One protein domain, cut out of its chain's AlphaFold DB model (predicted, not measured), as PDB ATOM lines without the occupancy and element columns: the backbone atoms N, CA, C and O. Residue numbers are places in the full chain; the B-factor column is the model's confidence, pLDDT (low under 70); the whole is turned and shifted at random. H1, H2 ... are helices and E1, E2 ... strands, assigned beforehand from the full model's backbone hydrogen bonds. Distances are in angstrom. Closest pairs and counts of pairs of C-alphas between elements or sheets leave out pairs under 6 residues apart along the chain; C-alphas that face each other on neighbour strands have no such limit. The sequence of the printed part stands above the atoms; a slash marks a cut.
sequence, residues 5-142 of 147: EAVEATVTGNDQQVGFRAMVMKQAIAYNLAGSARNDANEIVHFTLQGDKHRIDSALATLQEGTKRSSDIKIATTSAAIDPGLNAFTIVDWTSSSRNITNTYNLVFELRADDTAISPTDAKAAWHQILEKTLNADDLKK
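Overview. This is residues 5 to 142 of the 147 residues of the protein "Acylphosphatase" of Methylocella silvestris (strain DSM 15510 / CIP 108128 / LMG 27833 / NCIMB 13906 / BL2) (UniProt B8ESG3). A twisted sheet of six strands forms a wall, with helices H1, H2 and H3 in a layer over one face and no named helix covering the other. H1 lies in the middle of that layer, between H2, over E1 and E3, and H3, beside edge strand E6; little H4 sits near E6. The printed part has 138 residues, with four named helices and six named strands in the order E1 H1 E2 E3 H2 E4 E5 E6 H3 H4. The sheet, E4 E1 E3 E2 E5 E6, is mixed, and so is the class. The whole is compact, with a radius of gyration of the C-alphas of 14.2 A and spans of 39 by 34 by 25 A.

Arrangement. Start at the hairpin of inner strands E2, residues 34 to 39, and E3, residues 45 to 52, where N 48 and O 36 are 2.8 A apart. E1, residues 5 to 14, is antiparallel to E3, with N 7 and O 49 at 2.8 A. Edge strand E4, residues 71 to 79, is antiparallel to E1, with N 10 and O 76 at 2.9 A. E5, residues 88 to 96, is parallel to E2, with N 37 and O 90 at 2.9 A. E5 forms a hairpin with E6, residues 101 to 110; N 91 and O 107 are 2.9 A apart. E5 bends by 67 degrees at residue 93, E6 by 69 degrees at 104. H1, residues 20 to 30, and H2, residues 53 to 65, are on the same face; H2 has a height over the sheet of 8.0 A. H2 touches H1 with residues 59 to 63 alone, closest at C-alphas 59 and 27, 5.4 A. H3, residues 120 to 134, touches H1, closest at C-alphas 123 and 30, 5.1 A, at a steep tilt of 68 degrees, only just short of about perpendicular. H2 and H3 are apart. H4, residues 137 to 140, only grazes the sheet. E1, H1, E2 and E3, H2, E4 are split strand-helix-strand units, each with another strand between its two, and right-handed crossovers. Every O i to N i+4 pair is within hydrogen-bond range in H1, H2 and H3; H4 is too short for one.

Along the chain. Find C-alpha 5 at (-4.858, 14.957, -16.734); E1 runs 27.7 A from there. E4 measures 25.2 A, E6 23.3 A and H3 21.1 A. H4 ends at C-alpha 140, (-39.368, 10.056, -22.625).

Size, cuts and confidence. The C-alphas of Ser 79 and Asp 138 are the farthest apart, 40.0 A. The printed part has no cut and no long link. Look for pLDDT under 70 at residues 14 to 18, 41 to 43 and 67 to 71.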
ATOM      1  N   GLU A   5      -5.183  16.022 -15.794       95.38
ATOM      2  CA  GLU A   5      -4.858  14.957 -16.734       95.38
ATOM      3  C   GLU A   5      -6.024  14.738 -17.700       95.38
ATOM      4  O   GLU A   5      -7.167  15.127 -17.440       95.38
ATOM      5  N   ALA A   6      -5.714  14.105 -18.826       96.50
ATOM      6  CA  ALA A   6      -6.695  13.524 -19.719       96.50
ATOM      7  C   ALA A   6      -6.295  12.073 -19.987       96.50
ATOM      8  O   ALA A   6      -5.122  11.774 -20.227       96.50
ATOM      9  N   VAL A   7      -7.271  11.176 -19.949       96.81
ATOM     10  CA  VAL A   7      -7.093   9.761 -20.268       96.81
ATOM     11  C   VAL A   7      -8.072   9.361 -21.353       96.81
ATOM     12  O   VAL A   7      -9.229   9.783 -21.350       96.81
ATOM     13  N   GLU A   8      -7.607   8.528 -22.268       96.19
ATOM     14  CA  GLU A   8      -8.449   7.739 -23.153       96.19
ATOM     15  C   GLU A   8      -8.489   6.313 -22.618       96.19
ATOM     16  O   GLU A   8      -7.472   5.767 -22.187       96.19
ATOM     17  N   ALA A   9      -9.675   5.725 -22.605       93.62
ATOM     18  CA  ALA A   9      -9.924   4.417 -22.048       93.62
ATOM     19  C   ALA A   9     -10.706   3.555 -23.035       93.62
ATOM     20  O   ALA A   9     -11.681   3.993 -23.651       93.62
ATOM     21  N   THR A  10     -10.278   2.302 -23.145       91.44
ATOM     22  CA  THR A  10     -10.982   1.254 -23.882       91.44
ATOM     23  C   THR A  10     -11.465   0.209 -22.891       91.44
ATOM     24  O   THR A  10     -10.676  -0.310 -22.095       91.44
ATOM     25  N   VAL A  11     -12.758  -0.092 -22.932       87.31
ATOM     26  CA  VAL A  11     -13.375  -1.105 -22.074       87.31
ATOM     27  C   VAL A  11     -13.514  -2.394 -22.862       87.31
ATOM     28  O   VAL A  11     -13.954  -2.401 -24.005       87.31
ATOM     29  N   THR A  12     -13.119  -3.492 -22.233       80.94
ATOM     30  CA  THR A  12     -13.313  -4.845 -22.753       80.94
ATOM     31  C   THR A  12     -13.887  -5.721 -21.644       80.94
ATOM     32  O   THR A  12     -13.611  -5.485 -20.468       80.94
ATOM     33  N   GLY A  13     -14.693  -6.721 -21.993       74.00
ATOM     34  CA  GLY A  13     -15.347  -7.609 -21.028       74.00
ATOM     35  C   GLY A  13     -16.791  -7.892 -21.425       74.00
ATOM     36  O   GLY A  13     -17.175  -7.660 -22.568       74.00
ATOM     37  N   ASN A  14     -17.602  -8.383 -20.486       67.38
ATOM     38  CA  ASN A  14     -19.048  -8.476 -20.684       67.38
ATOM     39  C   ASN A  14     -19.707  -7.149 -20.274       67.38
ATOM     40  O   ASN A  14     -20.346  -7.033 -19.225       67.38
ATOM     41  N   ASP A  15     -19.460  -6.115 -21.070       60.38
ATOM     42  CA  ASP A  15     -19.971  -4.747 -20.923       60.38
ATOM     43  C   ASP A  15     -21.226  -4.483 -21.778       60.38
ATOM     44  O   ASP A  15     -21.804  -3.388 -21.763       60.38
ATOM     45  N   GLN A  16     -21.683  -5.504 -22.504       54.59
ATOM     46  CA  GLN A  16     -22.758  -5.401 -23.478       54.59
ATOM     47  C   GLN A  16     -24.132  -5.291 -22.812       54.59
ATOM     48  O   GLN A  16     -24.485  -6.040 -21.908       54.59
ATOM     49  N   GLN A  17     -24.952  -4.348 -23.288       57.12
ATOM     50  CA  GLN A  17     -26.363  -4.178 -22.894       57.12
ATOM     51  C   GLN A  17     -26.630  -3.875 -21.402       57.12
ATOM     52  O   GLN A  17     -27.783  -3.869 -20.964       57.12
ATOM     53  N   VAL A  18     -25.601  -3.540 -20.617       63.72
ATOM     54  CA  VAL A  18     -25.746  -3.272 -19.169       63.72
ATOM     55  C   VAL A  18     -25.827  -1.792 -18.798       63.72
ATOM     56  O   VAL A  18     -25.969  -1.455 -17.624       63.72
ATOM     57  N   GLY A  19     -25.756  -0.894 -19.782       76.25
ATOM     58  CA  GLY A  19     -25.766   0.549 -19.533       76.25
ATOM     59  C   GLY A  19     -24.416   1.100 -19.069       76.25
ATOM     60  O   GLY A  19     -24.391   2.092 -18.343       76.25
ATOM     61  N   PHE A  20     -23.298   0.504 -19.499       84.19
ATOM     62  CA  PHE A  20     -21.953   0.945 -19.111       84.19
ATOM     63  C   PHE A  20     -21.679   2.414 -19.481       84.19
ATOM     64  O   PHE A  20     -21.224   3.177 -18.638       84.19
ATOM     65  N   ARG A  21     -22.079   2.875 -20.678       88.69
ATOM     66  CA  ARG A  21     -22.007   4.307 -21.056       88.69
ATOM     67  C   ARG A  21     -22.712   5.224 -20.049       88.69
ATOM     68  O   ARG A  21     -22.178   6.265 -19.684       88.69
ATOM     69  N   ALA A  22     -23.886   4.818 -19.558       89.44
ATOM     70  CA  ALA A  22     -24.604   5.570 -18.530       89.44
ATOM     71  C   ALA A  22     -23.859   5.549 -17.184       89.44
ATOM     72  O   ALA A  22     -23.888   6.539 -16.459       89.44
ATOM     73  N   MET A  23     -23.163   4.457 -16.853       90.56
ATOM     74  CA  MET A  23     -22.282   4.398 -15.683       90.56
ATOM     75  C   MET A  23     -21.096   5.363 -15.821       90.56
ATOM     76  O   MET A  23     -20.859   6.131 -14.894       90.56
ATOM     77  N   VAL A  24     -20.416   5.389 -16.975       93.94
ATOM     78  CA  VAL A  24     -19.330   6.350 -17.262       93.94
ATOM     79  C   VAL A  24     -19.825   7.780 -17.084       93.94
ATOM     80  O   VAL A  24     -19.209   8.556 -16.360       93.94
ATOM     81  N   MET A  25     -20.982   8.113 -17.655       95.25
ATOM     82  CA  MET A  25     -21.550   9.450 -17.510       95.25
ATOM     83  C   MET A  25     -21.924   9.785 -16.066       95.25
ATOM     84  O   MET A  25     -21.659  10.894 -15.618       95.25
ATOM     85  N   LYS A  26     -22.474   8.841 -15.298       95.38
ATOM     86  CA  LYS A  26     -22.742   9.055 -13.866       95.38
ATOM     87  C   LYS A  26     -21.458   9.319 -13.079       95.38
ATOM     88  O   LYS A  26     -21.486  10.168 -12.196       95.38
ATOM     89  N   GLN A  27     -20.343   8.666 -13.413       96.88
ATOM     90  CA  GLN A  27     -19.046   8.968 -12.797       96.88
ATOM     91  C   GLN A  27     -18.497  10.328 -13.241       96.88
ATOM     92  O   GLN A  27     -18.025  11.095 -12.403       96.88
ATOM     93  N   ALA A  28     -18.631  10.679 -14.521       97.06
ATOM     94  CA  ALA A  28     -18.255  12.000 -15.015       97.06
ATOM     95  C   ALA A  28     -19.056  13.114 -14.323       97.06
ATOM     96  O   ALA A  28     -18.489  14.115 -13.894       97.06
ATOM     97  N   ILE A  29     -20.356  12.902 -14.113       97.38
ATOM     98  CA  ILE A  29     -21.209  13.800 -13.334       97.38
ATOM     99  C   ILE A  29     -20.752  13.836 -11.870       97.38
ATOM    100  O   ILE A  29     -20.544  14.923 -11.329       97.38
ATOM    101  N   ALA A  30     -20.585  12.679 -11.221       97.12
ATOM    102  CA  ALA A  30     -20.214  12.590  -9.808       97.12
ATOM    103  C   ALA A  30     -18.932  13.376  -9.518       97.12
ATOM    104  O   ALA A  30     -18.912  14.187  -8.596       97.12
ATOM    105  N   TYR A  31     -17.919  13.220 -10.367       97.31
ATOM    106  CA  TYR A  31     -16.596  13.815 -10.200       97.31
ATOM    107  C   TYR A  31     -16.353  15.083 -11.035       97.31
ATOM    108  O   TYR A  31     -15.235  15.592 -11.067       97.31
ATOM    109  N   ASN A  32     -17.379  15.631 -11.690       97.38
ATOM    110  CA  ASN A  32     -17.273  16.830 -12.534       97.38
ATOM    111  C   ASN A  32     -16.163  16.735 -13.606       97.38
ATOM    112  O   ASN A  32     -15.334  17.634 -13.737       97.38
ATOM    113  N   LEU A  33     -16.103  15.613 -14.325       97.56
ATOM    114  CA  LEU A  33     -15.093  15.334 -15.349       97.56
ATOM    115  C   LEU A  33     -15.639  15.638 -16.741       97.56
ATOM    116  O   LEU A  33     -16.790  15.318 -17.041       97.56
ATOM    117  N   ALA A  34     -14.801  16.215 -17.598       97.88
ATOM    118  CA  ALA A  34     -15.115  16.442 -19.005       97.88
ATOM    119  C   ALA A  34     -14.680  15.241 -19.853       97.88
ATOM    120  O   ALA A  34     -13.883  14.420 -19.397       97.88
ATOM    121  N   GLY A  35     -15.184  15.122 -21.079       97.50
ATOM    122  CA  GLY A  35     -14.811  14.017 -21.960       97.50
ATOM    123  C   GLY A  35     -15.942  13.521 -22.841       97.50
ATOM    124  O   GLY A  35     -16.866  14.252 -23.203       97.50
ATOM    125  N   SER A  36     -15.867  12.252 -23.208       96.81
ATOM    126  CA  SER A  36     -16.904  11.625 -24.015       96.81
ATOM    127  C   SER A  36     -16.964  10.125 -23.795       96.81
ATOM    128  O   SER A  36     -15.997   9.529 -23.337       96.81
ATOM    129  N   ALA A  37     -18.085   9.505 -24.146       93.94
ATOM    130  CA  ALA A  37     -18.191   8.058 -24.274       93.94
ATOM    131  C   ALA A  37     -18.945   7.692 -25.551       93.94
ATOM    132  O   ALA A  37     -19.968   8.295 -25.876       93.94
ATOM    133  N   ARG A  38     -18.477   6.662 -26.252       90.62
ATOM    134  CA  ARG A  38     -19.113   6.118 -27.456       90.62
ATOM    135  C   ARG A  38     -18.954   4.604 -27.503       90.62
ATOM    136  O   ARG A  38     -18.004   4.064 -26.942       90.62
ATOM    137  N   ASN A  39     -19.870   3.938 -28.197       84.44
ATOM    138  CA  ASN A  39     -19.670   2.546 -28.590       84.44
ATOM    139  C   ASN A  39     -19.106   2.519 -30.003       84.44
ATOM    140  O   ASN A  39     -19.597   3.247 -30.866       84.44
ATOM    141  N   ASP A  40     -18.114   1.671 -30.235       76.50
ATOM    142  CA  ASP A  40     -17.705   1.322 -31.590       76.50
ATOM    143  C   ASP A  40     -18.610   0.214 -32.169       76.50
ATOM    144  O   ASP A  40     -19.414  -0.397 -31.454       76.50
ATOM    145  N   ALA A  41     -18.474  -0.073 -33.465       67.31
ATOM    146  CA  ALA A  41     -19.260  -1.077 -34.189       67.31
ATOM    147  C   ALA A  41     -19.142  -2.501 -33.603       67.31
ATOM    148  O   ALA A  41     -20.033  -3.321 -33.804       67.31
ATOM    149  N   ASN A  42     -18.074  -2.774 -32.845       63.06
ATOM    150  CA  ASN A  42     -17.823  -4.048 -32.161       63.06
ATOM    151  C   ASN A  42     -18.300  -4.057 -30.697       63.06
ATOM    152  O   ASN A  42     -17.840  -4.876 -29.909       63.06
ATOM    153  N   GLU A  43     -19.164  -3.111 -30.317       68.12
ATOM    154  CA  GLU A  43     -19.722  -2.961 -28.963       68.12
ATOM    155  C   GLU A  43     -18.693  -2.616 -27.872       68.12
ATOM    156  O   GLU A  43     -19.058  -2.504 -26.707       68.12
ATOM    157  N   ILE A  44     -17.445  -2.344 -28.264       76.38
ATOM    158  CA  ILE A  44     -16.380  -1.831 -27.402       76.38
ATOM    159  C   ILE A  44     -16.720  -0.395 -26.994       76.38
ATOM    160  O   ILE A  44     -16.939   0.471 -27.851       76.38
ATOM    161  N   VAL A  45     -16.745  -0.126 -25.687       86.50
ATOM    162  CA  VAL A  45     -16.906   1.238 -25.172       86.50
ATOM    163  C   VAL A  45     -15.554   1.946 -25.176       86.50
ATOM    164  O   VAL A  45     -14.613   1.528 -24.498       86.50
ATOM    165  N   HIS A  46     -15.489   3.071 -25.881       91.50
ATOM    166  CA  HIS A  46     -14.391   4.027 -25.782       91.50
ATOM    167  C   HIS A  46     -14.862   5.244 -25.006       91.50
ATOM    168  O   HIS A  46     -15.932   5.790 -25.294       91.50
ATOM    169  N   PHE A  47     -14.066   5.694 -24.044       94.88
ATOM    170  CA  PHE A  47     -14.354   6.933 -23.343       94.88
ATOM    171  C   PHE A  47     -13.094   7.734 -23.046       94.88
ATOM    172  O   PHE A  47     -12.005   7.188 -22.911       94.88
ATOM    173  N   THR A  48     -13.256   9.044 -22.926       97.38
ATOM    174  CA  THR A  48     -12.224   9.958 -22.451       97.38
ATOM    175  C   THR A  48     -12.677  10.602 -21.152       97.38
ATOM    176  O   THR A  48     -13.861  10.897 -20.991       97.38
ATOM    177  N   LEU A  49     -11.751  10.818 -20.222       97.69
ATOM    178  CA  LEU A  49     -11.982  11.614 -19.016       97.69
ATOM    179  C   LEU A  49     -10.886  12.659 -18.894       97.69
ATOM    180  O   LEU A  49      -9.710  12.346 -19.057       97.69
ATOM    181  N   GLN A  50     -11.278  13.884 -18.574       97.81
ATOM    182  CA  GLN A  50     -10.379  14.998 -18.340       97.81
ATOM    183  C   GLN A  50     -10.794  15.755 -17.081       97.81
ATOM    184  O   GLN A  50     -11.961  16.105 -16.899       97.81
ATOM    185  N   GLY A  51      -9.823  16.046 -16.224       95.88
ATOM    186  CA  GLY A  51     -10.052  16.700 -14.943       95.88
ATOM    187  C   GLY A  51      -8.856  16.548 -14.016       95.88
ATOM    188  O   GLY A  51      -7.750  16.268 -14.465       95.88
ATOM    189  N   ASP A  52      -9.082  16.760 -12.722       95.12
ATOM    190  CA  ASP A  52      -8.062  16.464 -11.712       95.12
ATOM    191  C   ASP A  52      -7.758  14.960 -11.674       95.12
ATOM    192  O   ASP A  52      -8.680  14.138 -11.710       95.12
ATOM    193  N   LYS A  53      -6.478  14.616 -11.541       94.75
ATOM    194  CA  LYS A  53      -5.994  13.239 -11.474       94.75
ATOM    195  C   LYS A  53      -6.740  12.389 -10.446       94.75
ATOM    196  O   LYS A  53      -7.220  11.312 -10.783       94.75
ATOM    197  N   HIS A  54      -6.919  12.872  -9.216       94.88
ATOM    198  CA  HIS A  54      -7.573  12.086  -8.166       94.88
ATOM    199  C   HIS A  54      -9.045  11.815  -8.472       94.88
ATOM    200  O   HIS A  54      -9.582  10.769  -8.101       94.88
ATOM    201  N   ARG A  55      -9.708  12.745  -9.164       95.81
ATOM    202  CA  ARG A  55     -11.094  12.584  -9.619       95.81
ATOM    203  C   ARG A  55     -11.196  11.556 -10.742       95.81
ATOM    204  O   ARG A  55     -12.100  10.723 -10.709       95.81
ATOM    205  N   ILE A  56     -10.253  11.572 -11.686       96.25
ATOM    206  CA  ILE A  56     -10.146  10.547 -12.734       96.25
ATOM    207  C   ILE A  56      -9.889   9.175 -12.106       96.25
ATOM    208  O   ILE A  56     -10.633   8.240 -12.391       96.25
ATOM    209  N   ASP A  57      -8.906   9.058 -11.213       95.19
ATOM    210  CA  ASP A  57      -8.560   7.796 -10.550       95.19
ATOM    211  C   ASP A  57      -9.752   7.230  -9.760       95.19
ATOM    212  O   ASP A  57     -10.044   6.036  -9.831       95.19
ATOM    213  N   SER A  58     -10.492   8.097  -9.059       95.00
ATOM    214  CA  SER A  58     -11.695   7.702  -8.314       95.00
ATOM    215  C   SER A  58     -12.809   7.211  -9.242       95.00
ATOM    216  O   SER A  58     -13.417   6.172  -8.983       95.00
ATOM    217  N   ALA A  59     -13.045   7.913 -10.356       95.06
ATOM    218  CA  ALA A  59     -14.006   7.488 -11.368       95.06
ATOM    219  C   ALA A  59     -13.614   6.132 -11.980       95.06
ATOM    220  O   ALA A  59     -14.452   5.235 -12.079       95.06
ATOM    221  N   LEU A  60     -12.342   5.957 -12.354       93.75
ATOM    222  CA  LEU A  60     -11.826   4.719 -12.938       93.75
ATOM    223  C   LEU A  60     -11.928   3.537 -11.971       93.75
ATOM    224  O   LEU A  60     -12.318   2.454 -12.400       93.75
ATOM    225  N   ALA A  61     -11.647   3.741 -10.680       92.31
ATOM    226  CA  ALA A  61     -11.788   2.699  -9.666       92.31
ATOM    227  C   ALA A  61     -13.222   2.146  -9.622       92.31
ATOM    228  O   ALA A  61     -13.416   0.934  -9.696       92.31
ATOM    229  N   THR A  62     -14.236   3.018  -9.605       90.44
ATOM    230  CA  THR A  62     -15.639   2.578  -9.652       90.44
ATOM    231  C   THR A  62     -16.005   1.943 -10.994       90.44
ATOM    232  O   THR A  62     -16.737   0.958 -11.025       90.44
ATOM    233  N   LEU A  63     -15.504   2.461 -12.119       90.31
ATOM    234  CA  LEU A  63     -15.770   1.863 -13.435       90.31
ATOM    235  C   LEU A  63     -15.176   0.458 -13.572       90.31
ATOM    236  O   LEU A  63     -15.786  -0.395 -14.217       90.31
ATOM    237  N   GLN A  64     -14.031   0.208 -12.939       86.94
ATOM    238  CA  GLN A  64     -13.357  -1.087 -12.933       86.94
ATOM    239  C   GLN A  64     -14.137  -2.149 -12.138       86.94
ATOM    240  O   GLN A  64     -14.080  -3.327 -12.487       86.94
ATOM    241  N   GLU A  65     -14.902  -1.749 -11.115       83.94
ATOM    242  CA  GLU A  65     -15.855  -2.635 -10.422       83.94
ATOM    243  C   GLU A  65     -17.046  -3.022 -11.317       83.94
ATOM    244  O   GLU A  65     -17.641  -4.089 -11.155       83.94
ATOM    245  N   GLY A  66     -17.378  -2.167 -12.288       75.69
ATOM    246  CA  GLY A  66     -18.474  -2.363 -13.226       75.69
ATOM    247  C   GLY A  66     -19.868  -2.238 -12.595       75.69
ATOM    248  O   GLY A  66     -20.089  -1.673 -11.526       75.69
ATOM    249  N   THR A  67     -20.863  -2.751 -13.309       69.31
ATOM    250  CA  THR A  67     -22.257  -2.856 -12.865       69.31
ATOM    251  C   THR A  67     -22.567  -4.252 -12.318       69.31
ATOM    252  O   THR A  67     -21.905  -5.228 -12.652       69.31
ATOM    253  N   LYS A  68     -23.692  -4.396 -11.599       66.62
ATOM    254  CA  LYS A  68     -24.232  -5.708 -11.175       66.62
ATOM    255  C   LYS A  68     -24.460  -6.708 -12.319       66.62
ATOM    256  O   LYS A  68     -24.693  -7.881 -12.048       66.62
ATOM    257  N   ARG A  69     -24.513  -6.238 -13.568       66.06
ATOM    258  CA  ARG A  69     -24.773  -7.059 -14.756       66.06
ATOM    259  C   ARG A  69     -23.530  -7.276 -15.616       66.06
ATOM    260  O   ARG A  69     -23.605  -8.073 -16.541       66.06
ATOM    261  N   SER A  70     -22.428  -6.581 -15.335       68.06
ATOM    262  CA  SER A  70     -21.164  -6.787 -16.038       68.06
ATOM    263  C   SER A  70     -20.259  -7.730 -15.265       68.06
ATOM    264  O   SER A  70     -20.253  -7.726 -14.035       68.06
ATOM    265  N   SER A  71     -19.446  -8.477 -15.994       68.00
ATOM    266  CA  SER A  71     -18.386  -9.318 -15.449       68.00
ATOM    267  C   SER A  71     -17.115  -9.128 -16.269       68.00
ATOM    268  O   SER A  71     -17.179  -8.778 -17.450       68.00
ATOM    269  N   ASP A  72     -15.963  -9.349 -15.634       72.69
ATOM    270  CA  ASP A  72     -14.644  -9.318 -16.280       72.69
ATOM    271  C   ASP A  72     -14.324  -8.004 -17.011       72.69
ATOM    272  O   ASP A  72     -13.627  -8.001 -18.026       72.69
ATOM    273  N   ILE A  73     -14.828  -6.881 -16.484       80.69
ATOM    274  CA  ILE A  73     -14.522  -5.548 -17.002       80.69
ATOM    275  C   ILE A  73     -13.023  -5.294 -16.874       80.69
ATOM    276  O   ILE A  73     -12.441  -5.379 -15.792       80.69
ATOM    277  N   LYS A  74     -12.389  -4.957 -17.990       84.38
ATOM    278  CA  LYS A  74     -11.004  -4.504 -18.065       84.38
ATOM    279  C   LYS A  74     -10.985  -3.158 -18.754       84.38
ATOM    280  O   LYS A  74     -11.411  -3.045 -19.904       84.38
ATOM    281  N   ILE A  75     -10.467  -2.163 -18.051       89.38
ATOM    282  CA  ILE A  75     -10.279  -0.825 -18.588       89.38
ATOM    283  C   ILE A  75      -8.790  -0.649 -18.868       89.38
ATOM    284  O   ILE A  75      -7.968  -0.671 -17.955       89.38
ATOM    285  N   ALA A  76      -8.443  -0.501 -20.142       92.00
ATOM    286  CA  ALA A  76      -7.101  -0.116 -20.556       92.00
ATOM    287  C   ALA A  76      -7.081   1.397 -20.775       92.00
ATOM    288  O   ALA A  76      -7.876   1.900 -21.569       92.00
ATOM    289  N   THR A  77      -6.196   2.110 -20.079       94.25
ATOM    290  CA  THR A  77      -6.060   3.568 -20.178       94.25
ATOM    291  C   THR A  77      -4.742   3.967 -20.830       94.25
ATOM    292  O   THR A  77      -3.701   3.341 -20.623       94.25
ATOM    293  N   THR A  78      -4.781   5.050 -21.596       95.69
ATOM    294  CA  THR A  78      -3.613   5.742 -22.145       95.69
ATOM    295  C   THR A  78      -3.752   7.238 -21.900       95.69
ATOM    296  O   THR A  78      -4.863   7.768 -21.896       95.69
ATOM    297  N   SER A  79      -2.639   7.944 -21.704       95.62
ATOM    298  CA  SER A  79      -2.664   9.405 -21.603       95.62
ATOM    299  C   SER A  79      -3.195  10.027 -22.895       95.62
ATOM    300  O   SER A  79      -2.817   9.612 -23.989       95.62
ATOM    301  N   ALA A  80      -4.039  11.044 -22.754       94.56
ATOM    302  CA  ALA A  80      -4.588  11.830 -23.848       94.56
ATOM    303  C   ALA A  80      -4.121  13.290 -23.754       94.56
ATOM    304  O   ALA A  80      -3.633  13.749 -22.719       94.56
ATOM    305  N   ALA A  81      -4.261  14.031 -24.854       93.88
ATOM    306  CA  ALA A  81      -3.996  15.464 -24.856       93.88
ATOM    307  C   ALA A  81      -5.077  16.207 -24.058       93.88
ATOM    308  O   ALA A  81      -6.267  15.942 -24.225       93.88
ATOM    309  N   ILE A  82      -4.656  17.153 -23.218       94.81
ATOM    310  CA  ILE A  82      -5.577  18.038 -22.504       94.81
ATOM    311  C   ILE A  82      -6.128  19.072 -23.486       94.81
ATOM    312  O   ILE A  82      -5.358  19.786 -24.129       94.81
ATOM    313  N   ASP A  83      -7.449  19.197 -23.538       94.44
ATOM    314  CA  ASP A  83      -8.157  20.271 -24.227       94.44
ATOM    315  C   ASP A  83      -8.635  21.322 -23.206       94.44
ATOM    316  O   ASP A  83      -9.579  21.071 -22.449       94.44
ATOM    317  N   PRO A  84      -8.021  22.519 -23.155       90.06
ATOM    318  CA  PRO A  84      -8.420  23.572 -22.224       90.06
ATOM    319  C   PRO A  84      -9.855  24.083 -22.422       90.06
ATOM    320  O   PRO A  84     -10.417  24.651 -21.485       90.06
ATOM    321  N   GLY A  85     -10.424  23.923 -23.621       92.06
ATOM    322  CA  GLY A  85     -11.783  24.349 -23.959       92.06
ATOM    323  C   GLY A  85     -12.856  23.316 -23.618       92.06
ATOM    324  O   GLY A  85     -14.044  23.638 -23.661       92.06
ATOM    325  N   LEU A  86     -12.462  22.093 -23.257       94.75
ATOM    326  CA  LEU A  86     -13.393  21.006 -22.984       94.75
ATOM    327  C   LEU A  86     -14.078  21.199 -21.623       94.75
ATOM    328  O   LEU A  86     -13.479  21.013 -20.562       94.75
ATOM    329  N   ASN A  87     -15.357  21.563 -21.674       96.06
ATOM    330  CA  ASN A  87     -16.184  21.922 -20.521       96.06
ATOM    331  C   ASN A  87     -17.447  21.055 -20.384       96.06
ATOM    332  O   ASN A  87     -18.355  21.403 -19.629       96.06
ATOM    333  N   ALA A  88     -17.515  19.932 -21.098       97.38
ATOM    334  CA  ALA A  88     -18.638  19.011 -21.031       97.38
ATOM    335  C   ALA A  88     -18.188  17.551 -21.130       97.38
ATOM    336  O   ALA A  88     -17.126  17.239 -21.675       97.38
ATOM    337  N   PHE A  89     -19.036  16.657 -20.632       98.19
ATOM    338  CA  PHE A  89     -18.994  15.234 -20.922       98.19
ATOM    339  C   PHE A  89     -20.148  14.856 -21.849       98.19
ATOM    340  O   PHE A  89     -21.300  15.169 -21.548       98.19
ATOM    341  N   THR A  90     -19.859  14.159 -22.948       97.69
ATOM    342  CA  THR A  90     -20.888  13.764 -23.926       97.69
ATOM    343  C   THR A  90     -20.920  12.258 -24.162       97.69
ATOM    344  O   THR A  90     -19.928  11.684 -24.609       97.69
ATOM    345  N   ILE A  91     -22.068  11.606 -23.955       95.25
ATOM    346  CA  ILE A  91     -22.299  10.308 -24.606       95.25
ATOM    347  C   ILE A  91     -22.742  10.578 -26.040       95.25
ATOM    348  O   ILE A  91     -23.768  11.225 -26.254       95.25
ATOM    349  N   VAL A  92     -21.991  10.045 -26.996       93.62
ATOM    350  CA  VAL A  92     -22.287  10.148 -28.427       93.62
ATOM    351  C   VAL A  92     -23.171   8.980 -28.862       93.62
ATOM    352  O   VAL A  92     -22.941   7.838 -28.444       93.62
ATOM    353  N   ASP A  93     -24.180   9.275 -29.686       91.69
ATOM    354  CA  ASP A  93     -25.099   8.297 -30.288       91.69
ATOM    355  C   ASP A  93     -25.669   7.297 -29.264       91.69
ATOM    356  O   ASP A  93     -25.669   6.068 -29.428       91.69
ATOM    357  N   TRP A  94     -26.142   7.830 -28.139       91.81
ATOM    358  CA  TRP A  94     -26.797   7.046 -27.108       91.81
ATOM    359  C   TRP A  94     -28.105   6.445 -27.626       91.81
ATOM    360  O   TRP A  94     -28.930   7.123 -28.234       91.81
ATOM    361  N   THR A  95     -28.295   5.167 -27.311       89.12
ATOM    362  CA  THR A  95     -29.504   4.375 -27.557       89.12
ATOM    363  C   THR A  95     -29.735   3.450 -26.361       89.12
ATOM    364  O   THR A  95     -28.830   3.233 -25.544       89.12
ATOM    365  N   SER A  96     -30.935   2.876 -26.236       86.62
ATOM    366  CA  SER A  96     -31.262   1.972 -25.126       86.62
ATOM    367  C   SER A  96     -32.114   0.790 -25.578       86.62
ATOM    368  O   SER A  96     -33.343   0.881 -25.627       86.62
ATOM    369  N   SER A  97     -31.475  -0.363 -25.790       83.31
ATOM    370  CA  SER A  97     -32.145  -1.609 -26.194       83.31
ATOM    371  C   SER A  97     -33.180  -2.088 -25.172       83.31
ATOM    372  O   SER A  97     -34.291  -2.446 -25.545       83.31
ATOM    373  N   SER A  98     -32.877  -2.007 -23.871       82.12
ATOM    374  CA  SER A  98     -33.795  -2.438 -22.798       82.12
ATOM    375  C   SER A  98     -35.088  -1.623 -22.714       82.12
ATOM    376  O   SER A  98     -36.081  -2.101 -22.174       82.12
ATOM    377  N   ARG A  99     -35.072  -0.397 -23.248       85.81
ATOM    378  CA  ARG A  99     -36.221   0.521 -23.288       85.81
ATOM    379  C   ARG A  99     -36.817   0.631 -24.685       85.81
ATOM    380  O   ARG A  99     -37.757   1.389 -24.868       85.81
ATOM    381  N   ASN A 100     -36.273  -0.086 -25.670       89.50
ATOM    382  CA  ASN A 100     -36.629   0.063 -27.078       89.50
ATOM    383  C   ASN A 100     -36.560   1.534 -27.557       89.50
ATOM    384  O   ASN A 100     -37.494   2.059 -28.176       89.50
ATOM    385  N   ILE A 101     -35.466   2.219 -27.207       90.19
ATOM    386  CA  ILE A 101     -35.119   3.553 -27.716       90.19
ATOM    387  C   ILE A 101     -34.073   3.357 -28.809       90.19
ATOM    388  O   ILE A 101     -32.917   3.036 -28.520       90.19
ATOM    389  N   THR A 102     -34.512   3.512 -30.055       90.62
ATOM    390  CA  THR A 102     -33.698   3.321 -31.263       90.62
ATOM    391  C   THR A 102     -33.228   4.635 -31.880       90.62
ATOM    392  O   THR A 102     -32.282   4.623 -32.662       90.62
ATOM    393  N   ASN A 103     -33.852   5.759 -31.518       92.75
ATOM    394  CA  ASN A 103     -33.363   7.084 -31.881       92.75
ATOM    395  C   ASN A 103     -32.017   7.335 -31.191       92.75
ATOM    396  O   ASN A 103     -31.850   7.002 -30.014       92.75
ATOM    397  N   THR A 104     -31.075   7.914 -31.926       92.62
ATOM    398  CA  THR A 104     -29.749   8.264 -31.420       92.62
ATOM    399  C   THR A 104     -29.777   9.647 -30.781       92.62
ATOM    400  O   THR A 104     -30.310  10.598 -31.353       92.62
ATOM    401  N   TYR A 105     -29.183   9.767 -29.594       93.94
ATOM    402  CA  TYR A 105     -29.116  11.024 -28.850       93.94
ATOM    403  C   TYR A 105     -27.695  11.329 -28.393       93.94
ATOM    404  O   TYR A 105     -27.005  10.451 -27.881       93.94
ATOM    405  N   ASN A 106     -27.290  12.594 -28.485       95.94
ATOM    406  CA  ASN A 106     -26.099  13.073 -27.794       95.94
ATOM    407  C   ASN A 106     -26.509  13.584 -26.417       95.94
ATOM    408  O   ASN A 106     -27.222  14.581 -26.310       95.94
ATOM    409  N   LEU A 107     -26.085  12.882 -25.369       96.38
ATOM    410  CA  LEU A 107     -26.402  13.239 -23.989       96.38
ATOM    411  C   LEU A 107     -25.247  14.044 -23.417       96.38
ATOM    412  O   LEU A 107     -24.128  13.540 -23.349       96.38
ATOM    413  N   VAL A 108     -25.523  15.280 -23.007       97.69
ATOM    414  CA  VAL A 108     -24.496  16.251 -22.622       97.69
ATOM    415  C   VAL A 108     -24.637  16.612 -21.148       97.69
ATOM    416  O   VAL A 108     -25.710  17.006 -20.691       97.69
ATOM    417  N   PHE A 109     -23.539  16.488 -20.410       97.56
ATOM    418  CA  PHE A 109     -23.360  17.050 -19.076       97.56
ATOM    419  C   PHE A 109     -22.371  18.205 -19.173       97.56
ATOM    420  O   PHE A 109     -21.201  17.993 -19.472       97.56
ATOM    421  N   GLU A 110     -22.835  19.418 -18.907       97.31
ATOM    422  CA  GLU A 110     -21.959  20.578 -18.764       97.31
ATOM    423  C   GLU A 110     -21.314  20.570 -17.378       97.31
ATOM    424  O   GLU A 110     -21.986  20.323 -16.371       97.31
ATOM    425  N   LEU A 111     -20.010  20.841 -17.321       95.69
ATOM    426  CA  LEU A 111     -19.281  20.867 -16.060       95.69
ATOM    427  C   LEU A 111     -19.825  21.971 -15.154       95.69
ATOM    428  O   LEU A 111     -20.101  23.098 -15.570       95.69
ATOM    429  N   ARG A 112     -19.926  21.645 -13.871       95.62
ATOM    430  CA  ARG A 112     -20.233  22.597 -12.810       95.62
ATOM    431  C   ARG A 112     -19.052  23.538 -12.611       95.62
ATOM    432  O   ARG A 112     -17.899  23.158 -12.805       95.62
ATOM    433  N   ALA A 113     -19.352  24.743 -12.131       91.31
ATOM    434  CA  ALA A 113     -18.333  25.700 -11.705       91.31
ATOM    435  C   ALA A 113     -17.513  25.198 -10.501       91.31
ATOM    436  O   ALA A 113     -16.382  25.636 -10.311       91.31
ATOM    437  N   ASP A 114     -18.091  24.300  -9.699       90.62
ATOM    438  CA  ASP A 114     -17.434  23.654  -8.569       90.62
ATOM    439  C   ASP A 114     -17.066  22.201  -8.903       90.62
ATOM    440  O   ASP A 114     -17.893  21.418  -9.378       90.62
ATOM    441  N   ASP A 115     -15.818  21.853  -8.601       90.56
ATOM    442  CA  ASP A 115     -15.221  20.534  -8.798       90.56
ATOM    443  C   ASP A 115     -15.519  19.552  -7.656       90.56
ATOM    444  O   ASP A 115     -15.065  18.403  -7.696       90.56
ATOM    445  N   THR A 116     -16.295  19.970  -6.650       91.56
ATOM    446  CA  THR A 116     -16.739  19.095  -5.564       91.56
ATOM    447  C   THR A 116     -17.474  17.868  -6.106       91.56
ATOM    448  O   THR A 116     -18.392  17.948  -6.937       91.56
ATOM    449  N   ALA A 117     -17.051  16.707  -5.602       93.81
ATOM    450  CA  ALA A 117     -17.705  15.448  -5.889       93.81
ATOM    451  C   ALA A 117     -19.100  15.420  -5.253       93.81
ATOM    452  O   ALA A 117     -19.273  15.799  -4.094       93.81
ATOM    453  N   ILE A 118     -20.091  14.950  -6.005       96.00
ATOM    454  CA  ILE A 118     -21.467  14.801  -5.519       96.00
ATOM    455  C   ILE A 118     -21.791  13.336  -5.240       96.00
ATOM    456  O   ILE A 118     -21.097  12.426  -5.699       96.00
ATOM    457  N   SER A 119     -22.858  13.095  -4.477       95.38
ATOM    458  CA  SER A 119     -23.246  11.730  -4.129       95.38
ATOM    459  C   SER A 119     -23.695  10.936  -5.370       95.38
ATOM    460  O   SER A 119     -24.197  11.521  -6.335       95.38
ATOM    461  N   PRO A 120     -23.608   9.592  -5.354       91.56
ATOM    462  CA  PRO A 120     -24.150   8.762  -6.432       91.56
ATOM    463  C   PRO A 120     -25.645   9.000  -6.699       91.56
ATOM    464  O   PRO A 120     -26.101   8.875  -7.836       91.56
ATOM    465  N   THR A 121     -26.409   9.362  -5.664       92.81
ATOM    466  CA  THR A 121     -27.832   9.702  -5.777       92.81
ATOM    467  C   THR A 121     -28.030  11.001  -6.549       92.81
ATOM    468  O   THR A 121     -28.853  11.043  -7.461       92.81
ATOM    469  N   ASP A 122     -27.238  12.032  -6.251       95.00
ATOM    470  CA  ASP A 122     -27.315  13.317  -6.954       95.00
ATOM    471  C   ASP A 122     -26.828  13.185  -8.398       95.00
ATOM    472  O   ASP A 122     -27.447  13.718  -9.318       95.00
ATOM    473  N   ALA A 123     -25.769  12.402  -8.625       95.19
ATOM    474  CA  ALA A 123     -25.288  12.098  -9.969       95.19
ATOM    475  C   ALA A 123     -26.348  11.361 -10.801       95.19
ATOM    476  O   ALA A 123     -26.525  11.646 -11.986       95.19
ATOM    477  N   LYS A 124     -27.098  10.445 -10.177       93.00
ATOM    478  CA  LYS A 124     -28.234   9.772 -10.811       93.00
ATOM    479  C   LYS A 124     -29.375  10.744 -11.121       93.00
ATOM    480  O   LYS A 124     -29.919  10.685 -12.219       93.00
ATOM    481  N   ALA A 125     -29.718  11.641 -10.199       94.12
ATOM    482  CA  ALA A 125     -30.756  12.643 -10.429       94.12
ATOM    483  C   ALA A 125     -30.386  13.581 -11.591       94.12
ATOM    484  O   ALA A 125     -31.205  13.816 -12.479       94.12
ATOM    485  N   ALA A 126     -29.138  14.053 -11.640       95.38
ATOM    486  CA  ALA A 126     -28.629  14.867 -12.742       95.38
ATOM    487  C   ALA A 126     -28.636  14.102 -14.077       95.38
ATOM    488  O   ALA A 126     -29.055  14.643 -15.097       95.38
ATOM    489  N   TRP A 127     -28.242  12.827 -14.073       94.75
ATOM    490  CA  TRP A 127     -28.367  11.955 -15.242       94.75
ATOM    491  C   TRP A 127     -29.815  11.853 -15.740       94.75
ATOM    492  O   TRP A 127     -30.063  11.992 -16.938       94.75
ATOM    493  N   HIS A 128     -30.775  11.654 -14.834       93.94
ATOM    494  CA  HIS A 128     -32.186  11.569 -15.196       93.94
ATOM    495  C   HIS A 128     -32.681  12.872 -15.837       93.94
ATOM    496  O   HIS A 128     -33.306  12.838 -16.891       93.94
ATOM    497  N   GLN A 129     -32.300  14.025 -15.281       94.69
ATOM    498  CA  GLN A 129     -32.629  15.333 -15.858       94.69
ATOM    499  C   GLN A 129     -32.043  15.537 -17.262       94.69
ATOM    500  O   GLN A 129     -32.666  16.198 -18.092       94.69
ATOM    501  N   ILE A 130     -30.851  15.000 -17.544       96.00
ATOM    502  CA  ILE A 130     -30.259  15.051 -18.891       96.00
ATOM    503  C   ILE A 130     -31.122  14.244 -19.864       96.00
ATOM    504  O   ILE A 130     -31.474  14.751 -20.925       96.00
ATOM    505  N   LEU A 131     -31.539  13.033 -19.484       94.44
ATOM    506  CA  LEU A 131     -32.457  12.236 -20.303       94.44
ATOM    507  C   LEU A 131     -33.784  12.970 -20.543       94.44
ATOM    508  O   LEU A 131     -34.227  13.066 -21.685       94.44
ATOM    509  N   GLU A 132     -34.393  13.536 -19.500       94.44
ATOM    510  CA  GLU A 132     -35.668  14.254 -19.615       94.44
ATOM    511  C   GLU A 132     -35.606  15.448 -20.572       94.44
ATOM    512  O   GLU A 132     -36.558  15.707 -21.308       94.44
ATOM    513  N   LYS A 133     -34.483  16.170 -20.574       95.38
ATOM    514  CA  LYS A 133     -34.280  17.347 -21.429       95.38
ATOM    515  C   LYS A 133     -33.932  16.994 -22.871       95.38
ATOM    516  O   LYS A 133     -34.185  17.807 -23.756       95.38
ATOM    517  N   THR A 134     -33.309  15.840 -23.109       95.75
ATOM    518  CA  THR A 134     -32.781  15.483 -24.432       95.75
ATOM    519  C   THR A 134     -33.711  14.572 -25.230       95.75
ATOM    520  O   THR A 134     -33.763  14.686 -26.455       95.75
ATOM    521  N   LEU A 135     -34.439  13.663 -24.576       94.81
ATOM    522  CA  LEU A 135     -35.292  12.704 -25.277       94.81
ATOM    523  C   LEU A 135     -36.552  13.362 -25.846       94.81
ATOM    524  O   LEU A 135     -37.132  14.276 -25.260       94.81
ATOM    525  N   ASN A 136     -37.017  12.854 -26.988       95.12
ATOM    526  CA  ASN A 136     -38.310  13.262 -27.526       95.12
ATOM    527  C   ASN A 136     -39.470  12.741 -26.652       95.12
ATOM    528  O   ASN A 136     -39.303  11.853 -25.816       95.12
ATOM    529  N   ALA A 137     -40.677  13.263 -26.883       93.88
ATOM    530  CA  ALA A 137     -41.846  12.949 -26.062       93.88
ATOM    531  C   ALA A 137     -42.223  11.455 -26.029       93.88
ATOM    532  O   ALA A 137     -42.813  11.003 -25.047       93.88
ATOM    533  N   ASP A 138     -41.921  10.685 -27.075       93.56
ATOM    534  CA  ASP A 138     -42.269   9.262 -27.135       93.56
ATOM    535  C   ASP A 138     -41.226   8.375 -26.460       93.56
ATOM    536  O   ASP A 138     -41.592   7.407 -25.793       93.56
ATOM    537  N   ASP A 139     -39.945   8.717 -26.572       93.94
ATOM    538  CA  ASP A 139     -38.866   8.031 -25.862       93.94
ATOM    539  C   ASP A 139     -38.841   8.394 -24.374       93.94
ATOM    540  O   ASP A 139     -38.544   7.536 -23.544       93.94
ATOM    541  N   LEU A 140     -39.249   9.615 -24.014       92.31
ATOM    542  CA  LEU A 140     -39.368  10.056 -22.625       92.31
ATOM    543  C   LEU A 140     -40.333   9.177 -21.815       92.31
ATOM    544  O   LEU A 140     -40.034   8.792 -20.688       92.31
ATOM    545  N   LYS A 141     -41.465   8.781 -22.412       92.56
ATOM    546  CA  LYS A 141     -42.459   7.886 -21.782       92.56
ATOM    547  C   LYS A 141     -41.903   6.492 -21.465       92.56
ATOM    548  O   LYS A 141     -42.539   5.741 -20.729       92.56
ATOM    549  N   LYS A 142     -40.758   6.124 -22.049       91.06
ATOM    550  CA  LYS A 142     -40.098   4.824 -21.861       91.06
ATOM    551  C   LYS A 142     -39.076   4.850 -20.720       91.06
ATOM    552  O   LYS A 142     -38.524   3.796 -20.395       91.06
TER     553      LYS A 142